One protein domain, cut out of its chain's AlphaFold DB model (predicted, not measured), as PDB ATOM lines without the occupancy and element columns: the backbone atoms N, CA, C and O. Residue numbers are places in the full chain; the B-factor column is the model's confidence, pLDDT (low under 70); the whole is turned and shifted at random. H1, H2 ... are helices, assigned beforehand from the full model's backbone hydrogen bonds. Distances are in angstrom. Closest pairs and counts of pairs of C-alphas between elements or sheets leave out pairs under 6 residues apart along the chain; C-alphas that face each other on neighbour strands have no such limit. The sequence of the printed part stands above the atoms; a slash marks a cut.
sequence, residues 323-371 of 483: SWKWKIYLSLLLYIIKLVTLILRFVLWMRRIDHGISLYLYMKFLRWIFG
ATOM      1  N   SER A 323      79.204 -61.501  46.115       80.75
ATOM      2  CA  SER A 323      80.053 -60.324  45.937       80.75
ATOM      3  C   SER A 323      79.410 -59.299  44.994       80.75
ATOM      4  O   SER A 323      78.742 -59.635  44.016       80.75
ATOM      5  N   TRP A 324      79.640 -58.010  45.255       80.56
ATOM      6  CA  TRP A 324      79.094 -56.935  44.417       80.56
ATOM      7  C   TRP A 324      79.598 -57.004  42.973       80.56
ATOM      8  O   TRP A 324      78.846 -56.701  42.049       80.56
ATOM      9  N   LYS A 325      80.837 -57.469  42.772       83.31
ATOM     10  CA  LYS A 325      81.419 -57.679  41.439       83.31
ATOM     11  C   LYS A 325      80.571 -58.645  40.610       83.31
ATOM     12  O   LYS A 325      80.218 -58.323  39.480       83.31
ATOM     13  N   TRP A 326      80.192 -59.783  41.192       80.94
ATOM     14  CA  TRP A 326      79.370 -60.781  40.512       80.94
ATOM     15  C   TRP A 326      77.925 -60.333  40.317       80.94
ATOM     16  O   TRP A 326      77.359 -60.598  39.263       80.94
ATOM     17  N   LYS A 327      77.342 -59.585  41.261       83.06
ATOM     18  CA  LYS A 327      75.999 -59.004  41.077       83.06
ATOM     19  C   LYS A 327      75.944 -58.039  39.888       83.06
ATOM     20  O   LYS A 327      75.014 -58.109  39.087       83.06
ATOM     21  N   ILE A 328      76.954 -57.177  39.744       85.19
ATOM     22  CA  ILE A 328      77.069 -56.252  38.605       85.19
ATOM     23  C   ILE A 328      77.286 -57.032  37.305       85.19
ATOM     24  O   ILE A 328      76.587 -56.784  36.323       85.19
ATOM     25  N   TYR A 329      78.208 -57.999  37.311       84.56
ATOM     26  CA  TYR A 329      78.467 -58.859  36.156       84.56
ATOM     27  C   TYR A 329      77.201 -59.593  35.701       84.56
ATOM     28  O   TYR A 329      76.850 -59.525  34.528       84.56
ATOM     29  N   LEU A 330      76.472 -60.227  36.624       83.88
ATOM     30  CA  LEU A 330      75.243 -60.959  36.328       83.88
ATOM     31  C   LEU A 330      74.159 -60.032  35.765       83.88
ATOM     32  O   LEU A 330      73.496 -60.381  34.792       83.88
ATOM     33  N   SER A 331      74.001 -58.828  36.325       85.56
ATOM     34  CA  SER A 331      73.052 -57.838  35.804       85.56
ATOM     35  C   SER A 331      73.390 -57.418  34.370       85.56
ATOM     36  O   SER A 331      72.500 -57.320  33.523       85.56
ATOM     37  N   LEU A 332      74.672 -57.185  34.081       86.69
ATOM     38  CA  LEU A 332      75.147 -56.823  32.747       86.69
ATOM     39  C   LEU A 332      74.993 -57.996  31.769       86.69
ATOM     40  O   LEU A 332      74.540 -57.808  30.642       86.69
ATOM     41  N   LEU A 333      75.277 -59.217  32.222       84.81
ATOM     42  CA  LEU A 333      75.091 -60.439  31.451       84.81
ATOM     43  C   LEU A 333      73.618 -60.664  31.087       84.81
ATOM     44  O   LEU A 333      73.310 -60.940  29.932       84.81
ATOM     45  N   LEU A 334      72.694 -60.483  32.034       86.12
ATOM     46  CA  LEU A 334      71.253 -60.584  31.779       86.12
ATOM     47  C   LEU A 334      70.779 -59.546  30.756       86.12
ATOM     48  O   LEU A 334      69.925 -59.850  29.920       86.12
ATOM     49  N   TYR A 335      71.341 -58.336  30.786       88.38
ATOM     50  CA  TYR A 335      71.067 -57.318  29.773       88.38
ATOM     51  C   TYR A 335      71.575 -57.742  28.387       88.38
ATOM     52  O   TYR A 335      70.824 -57.666  27.412       88.38
ATOM     53  N   ILE A 336      72.804 -58.267  28.301       86.44
ATOM     54  CA  ILE A 336      73.364 -58.809  27.055       86.44
ATOM     55  C   ILE A 336      72.496 -59.955  26.528       86.44
ATOM     56  O   ILE A 336      72.141 -59.944  25.354       86.44
ATOM     57  N   ILE A 337      72.085 -60.904  27.375       85.94
ATOM     58  CA  ILE A 337      71.220 -62.024  26.974       85.94
ATOM     59  C   ILE A 337      69.889 -61.509  26.417       85.94
ATOM     60  O   ILE A 337      69.439 -61.981  25.371       85.94
ATOM     61  N   LYS A 338      69.263 -60.513  27.058       87.75
ATOM     62  CA  LYS A 338      68.034 -59.890  26.540       87.75
ATOM     63  C   LYS A 338      68.249 -59.258  25.164       87.75
ATOM     64  O   LYS A 338      67.425 -59.471  24.276       87.75
ATOM     65  N   LEU A 339      69.352 -58.535  24.970       88.31
ATOM     66  CA  LEU A 339      69.695 -57.920  23.687       88.31
ATOM     67  C   LEU A 339      69.936 -58.982  22.603       88.31
ATOM     68  O   LEU A 339      69.361 -58.907  21.521       88.31
ATOM     69  N   VAL A 340      70.724 -60.008  22.920       86.94
ATOM     70  CA  VAL A 340      71.017 -61.148  22.043       86.94
ATOM     71  C   VAL A 340      69.732 -61.878  21.643       86.94
ATOM     72  O   VAL A 340      69.563 -62.214  20.472       86.94
ATOM     73  N   THR A 341      68.792 -62.054  22.578       86.50
ATOM     74  CA  THR A 341      67.477 -62.673  22.328       86.50
ATOM     75  C   THR A 341      66.598 -61.800  21.432       86.50
ATOM     76  O   THR A 341      65.875 -62.309  20.576       86.50
ATOM     77  N   LEU A 342      66.654 -60.476  21.594       90.62
ATOM     78  CA  LEU A 342      65.927 -59.536  20.741       90.62
ATOM     79  C   LEU A 342      66.475 -59.554  19.308       90.62
ATOM     80  O   LEU A 342      65.697 -59.626  18.358       90.62
ATOM     81  N   ILE A 343      67.800 -59.588  19.154       88.38
ATOM     82  CA  ILE A 343      68.461 -59.746  17.852       88.38
ATOM     83  C   ILE A 343      68.105 -61.102  17.233       88.38
ATOM     84  O   ILE A 343      67.789 -61.151  16.049       88.38
ATOM     85  N   LEU A 344      68.062 -62.189  18.014       89.25
ATOM     86  CA  LEU A 344      67.638 -63.503  17.520       89.25
ATOM     87  C   LEU A 344      66.225 -63.456  16.932       89.25
ATOM     88  O   LEU A 344      65.993 -64.002  15.858       89.25
ATOM     89  N   ARG A 345      65.279 -62.780  17.599       90.25
ATOM     90  CA  ARG A 345      63.908 -62.618  17.082       90.25
ATOM     91  C   ARG A 345      63.896 -61.901  15.733       90.25
ATOM     92  O   ARG A 345      63.173 -62.321  14.834       90.25
ATOM     93  N   PHE A 346      64.716 -60.864  15.582       90.06
ATOM     94  CA  PHE A 346      64.870 -60.153  14.314       90.06
ATOM     95  C   PHE A 346      65.512 -61.033  13.227       90.06
ATOM     96  O   PHE A 346      65.006 -61.097  12.110       90.06
ATOM     97  N   VAL A 347      66.568 -61.778  13.558       89.56
ATOM     98  CA  VAL A 347      67.245 -62.712  12.642       89.56
ATOM     99  C   VAL A 347      66.302 -63.833  12.186       89.56
ATOM    100  O   VAL A 347      66.251 -64.165  11.006       89.56
ATOM    101  N   LEU A 348      65.490 -64.384  13.092       88.06
ATOM    102  CA  LEU A 348      64.484 -65.395  12.754       88.06
ATOM    103  C   LEU A 348      63.372 -64.845  11.851       88.06
ATOM    104  O   LEU A 348      62.820 -65.595  11.047       88.06
ATOM    105  N   TRP A 349      63.051 -63.554  11.956       89.50
ATOM    106  CA  TRP A 349      62.151 -62.885  11.017       89.50
ATOM    107  C   TRP A 349      62.814 -62.696   9.642       89.50
ATOM    108  O   TRP A 349      62.234 -63.096   8.631       89.50
ATOM    109  N   MET A 350      64.058 -62.200   9.610       85.81
ATOM    110  CA  MET A 350      64.856 -62.012   8.387       85.81
ATOM    111  C   MET A 350      65.115 -63.312   7.620       85.81
ATOM    112  O   MET A 350      65.171 -63.285   6.392       85.81
ATOM    113  N   ARG A 351      65.162 -64.455   8.319       86.62
ATOM    114  CA  ARG A 351      65.283 -65.795   7.722       86.62
ATOM    115  C   ARG A 351      64.263 -66.065   6.611       86.62
ATOM    116  O   ARG A 351      64.537 -66.845   5.703       86.62
ATOM    117  N   ARG A 352      63.076 -65.451   6.684       84.00
ATOM    118  CA  ARG A 352      62.020 -65.599   5.668       84.00
ATOM    119  C   ARG A 352      62.359 -64.907   4.345       84.00
ATOM    120  O   ARG A 352      61.757 -65.246   3.336       84.00
ATOM    121  N   ILE A 353      63.285 -63.949   4.365       86.31
ATOM    122  CA  ILE A 353      63.672 -63.109   3.225       86.31
ATOM    123  C   ILE A 353      65.007 -63.581   2.633       86.31
ATOM    124  O   ILE A 353      65.167 -63.595   1.420       86.31
ATOM    125  N   ASP A 354      65.963 -63.978   3.475       87.25
ATOM    126  CA  ASP A 354      67.354 -64.241   3.075       87.25
ATOM    127  C   ASP A 354      67.737 -65.731   3.017       87.25
ATOM    128  O   ASP A 354      68.921 -66.072   2.955       87.25
ATOM    129  N   HIS A 355      66.744 -66.622   3.100       83.75
ATOM    130  CA  HIS A 355      66.911 -68.078   3.128       83.75
ATOM    131  C   HIS A 355      67.884 -68.605   4.213       83.75
ATOM    132  O   HIS A 355      68.337 -69.746   4.131       83.75
ATOM    133  N   GLY A 356      68.162 -67.835   5.275       81.88
ATOM    134  CA  GLY A 356      68.941 -68.278   6.440       81.88
ATOM    135  C   GLY A 356      70.388 -67.785   6.523       81.88
ATOM    136  O   GLY A 356      71.101 -68.191   7.444       81.88
ATOM    137  N   ILE A 357      70.823 -66.885   5.636       88.19
ATOM    138  CA  ILE A 357      72.172 -66.293   5.682       88.19
ATOM    139  C   ILE A 357      72.390 -65.494   6.982       88.19
ATOM    140  O   ILE A 357      73.429 -65.644   7.632       88.19
ATOM    141  N   SER A 358      71.409 -64.697   7.420       86.19
ATOM    142  CA  SER A 358      71.475 -63.957   8.692       86.19
ATOM    143  C   SER A 358      71.608 -64.872   9.905       86.19
ATOM    144  O   SER A 358      72.369 -64.563  10.822       86.19
ATOM    145  N   LEU A 359      70.922 -66.020   9.906       87.06
ATOM    146  CA  LEU A 359      71.021 -67.002  10.985       87.06
ATOM    147  C   LEU A 359      72.422 -67.612  11.047       87.06
ATOM    148  O   LEU A 359      72.989 -67.724  12.132       87.06
ATOM    149  N   TYR A 360      73.006 -67.951   9.896       86.88
ATOM    150  CA  TYR A 360      74.375 -68.460   9.827       86.88
ATOM    151  C   TYR A 360      75.395 -67.447  10.375       86.88
ATOM    152  O   TYR A 360      76.233 -67.796  11.210       86.88
ATOM    153  N   LEU A 361      75.293 -66.176   9.969       87.19
ATOM    154  CA  LEU A 361      76.167 -65.105  10.465       87.19
ATOM    155  C   LEU A 361      75.982 -64.857  11.965       87.19
ATOM    156  O   LEU A 361      76.965 -64.685  12.686       87.19
ATOM    157  N   TYR A 362      74.742 -64.893  12.447       87.88
ATOM    158  CA  TYR A 362      74.426 -64.751  13.863       87.88
ATOM    159  C   TYR A 362      75.006 -65.899  14.703       87.88
ATOM    160  O   TYR A 362      75.621 -65.648  15.736       87.88
ATOM    161  N   MET A 363      74.909 -67.148  14.239       85.44
ATOM    162  CA  MET A 363      75.519 -68.297  14.923       85.44
ATOM    163  C   MET A 363      77.049 -68.209  14.936       85.44
ATOM    164  O   MET A 363      77.680 -68.497  15.951       85.44
ATOM    165  N   LYS A 364      77.663 -67.737  13.842       85.88
ATOM    166  CA  LYS A 364      79.109 -67.473  13.790       85.88
ATOM    167  C   LYS A 364      79.524 -66.372  14.772       85.88
ATOM    168  O   LYS A 364      80.559 -66.496  15.422       85.88
ATOM    169  N   PHE A 365      78.706 -65.331  14.915       86.31
ATOM    170  CA  PHE A 365      78.913 -64.252  15.881       86.31
ATOM    171  C   PHE A 365      78.769 -64.731  17.332       86.31
ATOM    172  O   PHE A 365      79.634 -64.439  18.154       86.31
ATOM    173  N   LEU A 366      77.743 -65.529  17.648       84.06
ATOM    174  CA  LEU A 366      77.600 -66.138  18.973       84.06
ATOM    175  C   LEU A 366      78.775 -67.051  19.309       84.06
ATOM    176  O   LEU A 366      79.297 -66.982  20.419       84.06
ATOM    177  N   ARG A 367      79.236 -67.849  18.339       83.62
ATOM    178  CA  ARG A 367      80.420 -68.695  18.507       83.62
ATOM    179  C   ARG A 367      81.688 -67.881  18.752       83.62
ATOM    180  O   ARG A 367      82.559 -68.323  19.492       83.62
ATOM    181  N   TRP A 368      81.796 -66.700  18.147       81.31
ATOM    182  CA  TRP A 368      82.926 -65.797  18.360       81.31
ATOM    183  C   TRP A 368      82.916 -65.160  19.757       81.31
ATOM    184  O   TRP A 368      83.975 -65.040  20.366       81.31
ATOM    185  N   ILE A 369      81.743 -64.793  20.287       80.44
ATOM    186  CA  ILE A 369      81.625 -64.141  21.604       80.44
ATOM    187  C   ILE A 369      81.645 -65.143  22.761       80.44
ATOM    188  O   ILE A 369      82.333 -64.919  23.753       80.44
ATOM    189  N   PHE A 370      80.862 -66.216  22.667       74.94
ATOM    190  CA  PHE A 370      80.633 -67.155  23.771       74.94
ATOM    191  C   PHE A 370      81.373 -68.487  23.596       74.94
ATOM    192  O   PHE A 370      81.303 -69.348  24.468       74.94
ATOM    193  N   GLY A 371      82.096 -68.666  22.487       73.19
ATOM    194  CA  GLY A 371      82.754 -69.927  22.162       73.19
ATOM    195  C   GLY A 371      81.789 -70.985  21.604       73.19
ATOM    196  O   GLY A 371      80.648 -70.678  21.246       73.19
TER     197      GLY A 371
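Overview. This is residues 323 to 371 of the 483 residues of the protein "Protein F34D10.9" of Haemonchus contortus (UniProt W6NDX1). One long helix, H1, folds back at its end into a shorter helix, H2, making a narrow, lopsided helical hairpin with arms of unequal length. Residues 323 to 339, of which 324 to 339 belong to H1, stick out free beyond the rest. The printed part has 49 residues with two named helices, H1 then H2, no named strand, and is all helix. It is loose, with a radius of gyration of the C-alphas of 13.8 A, and spans 45 by 19 by 6 A, a rod.

Arrangement. H1, residues 324 to 354, has a kink of 29 degrees near residue 348. H2, residues 357 to 370, forms a helical hairpin with it, running opposite ways at a shallow tilt of 16 degrees. They touch through residues 344 to 351 of H1 and 357 to 362 of H2 alone; the closest C-alphas, of Val 347 and Ser 358, are 5.9 A apart. Every O i to N i+4 pair is within hydrogen-bond range in H2, and 25 of 27 are in H1.

Along the chain. H1 measures 43.6 A from C-alpha 324 at (79.094, -56.935, 44.417) to C-alpha 354. H2 measures 20.0 A and ends at C-alpha 370, (80.633, -67.155, 23.771).

Size, cuts and confidence. The C-alphas farthest apart, of Ser 323 and Ile 353, are 45.8 A apart. The link from H1 to H2 is tight, and the printed part has no cut. No printed residue is under pLDDT 70.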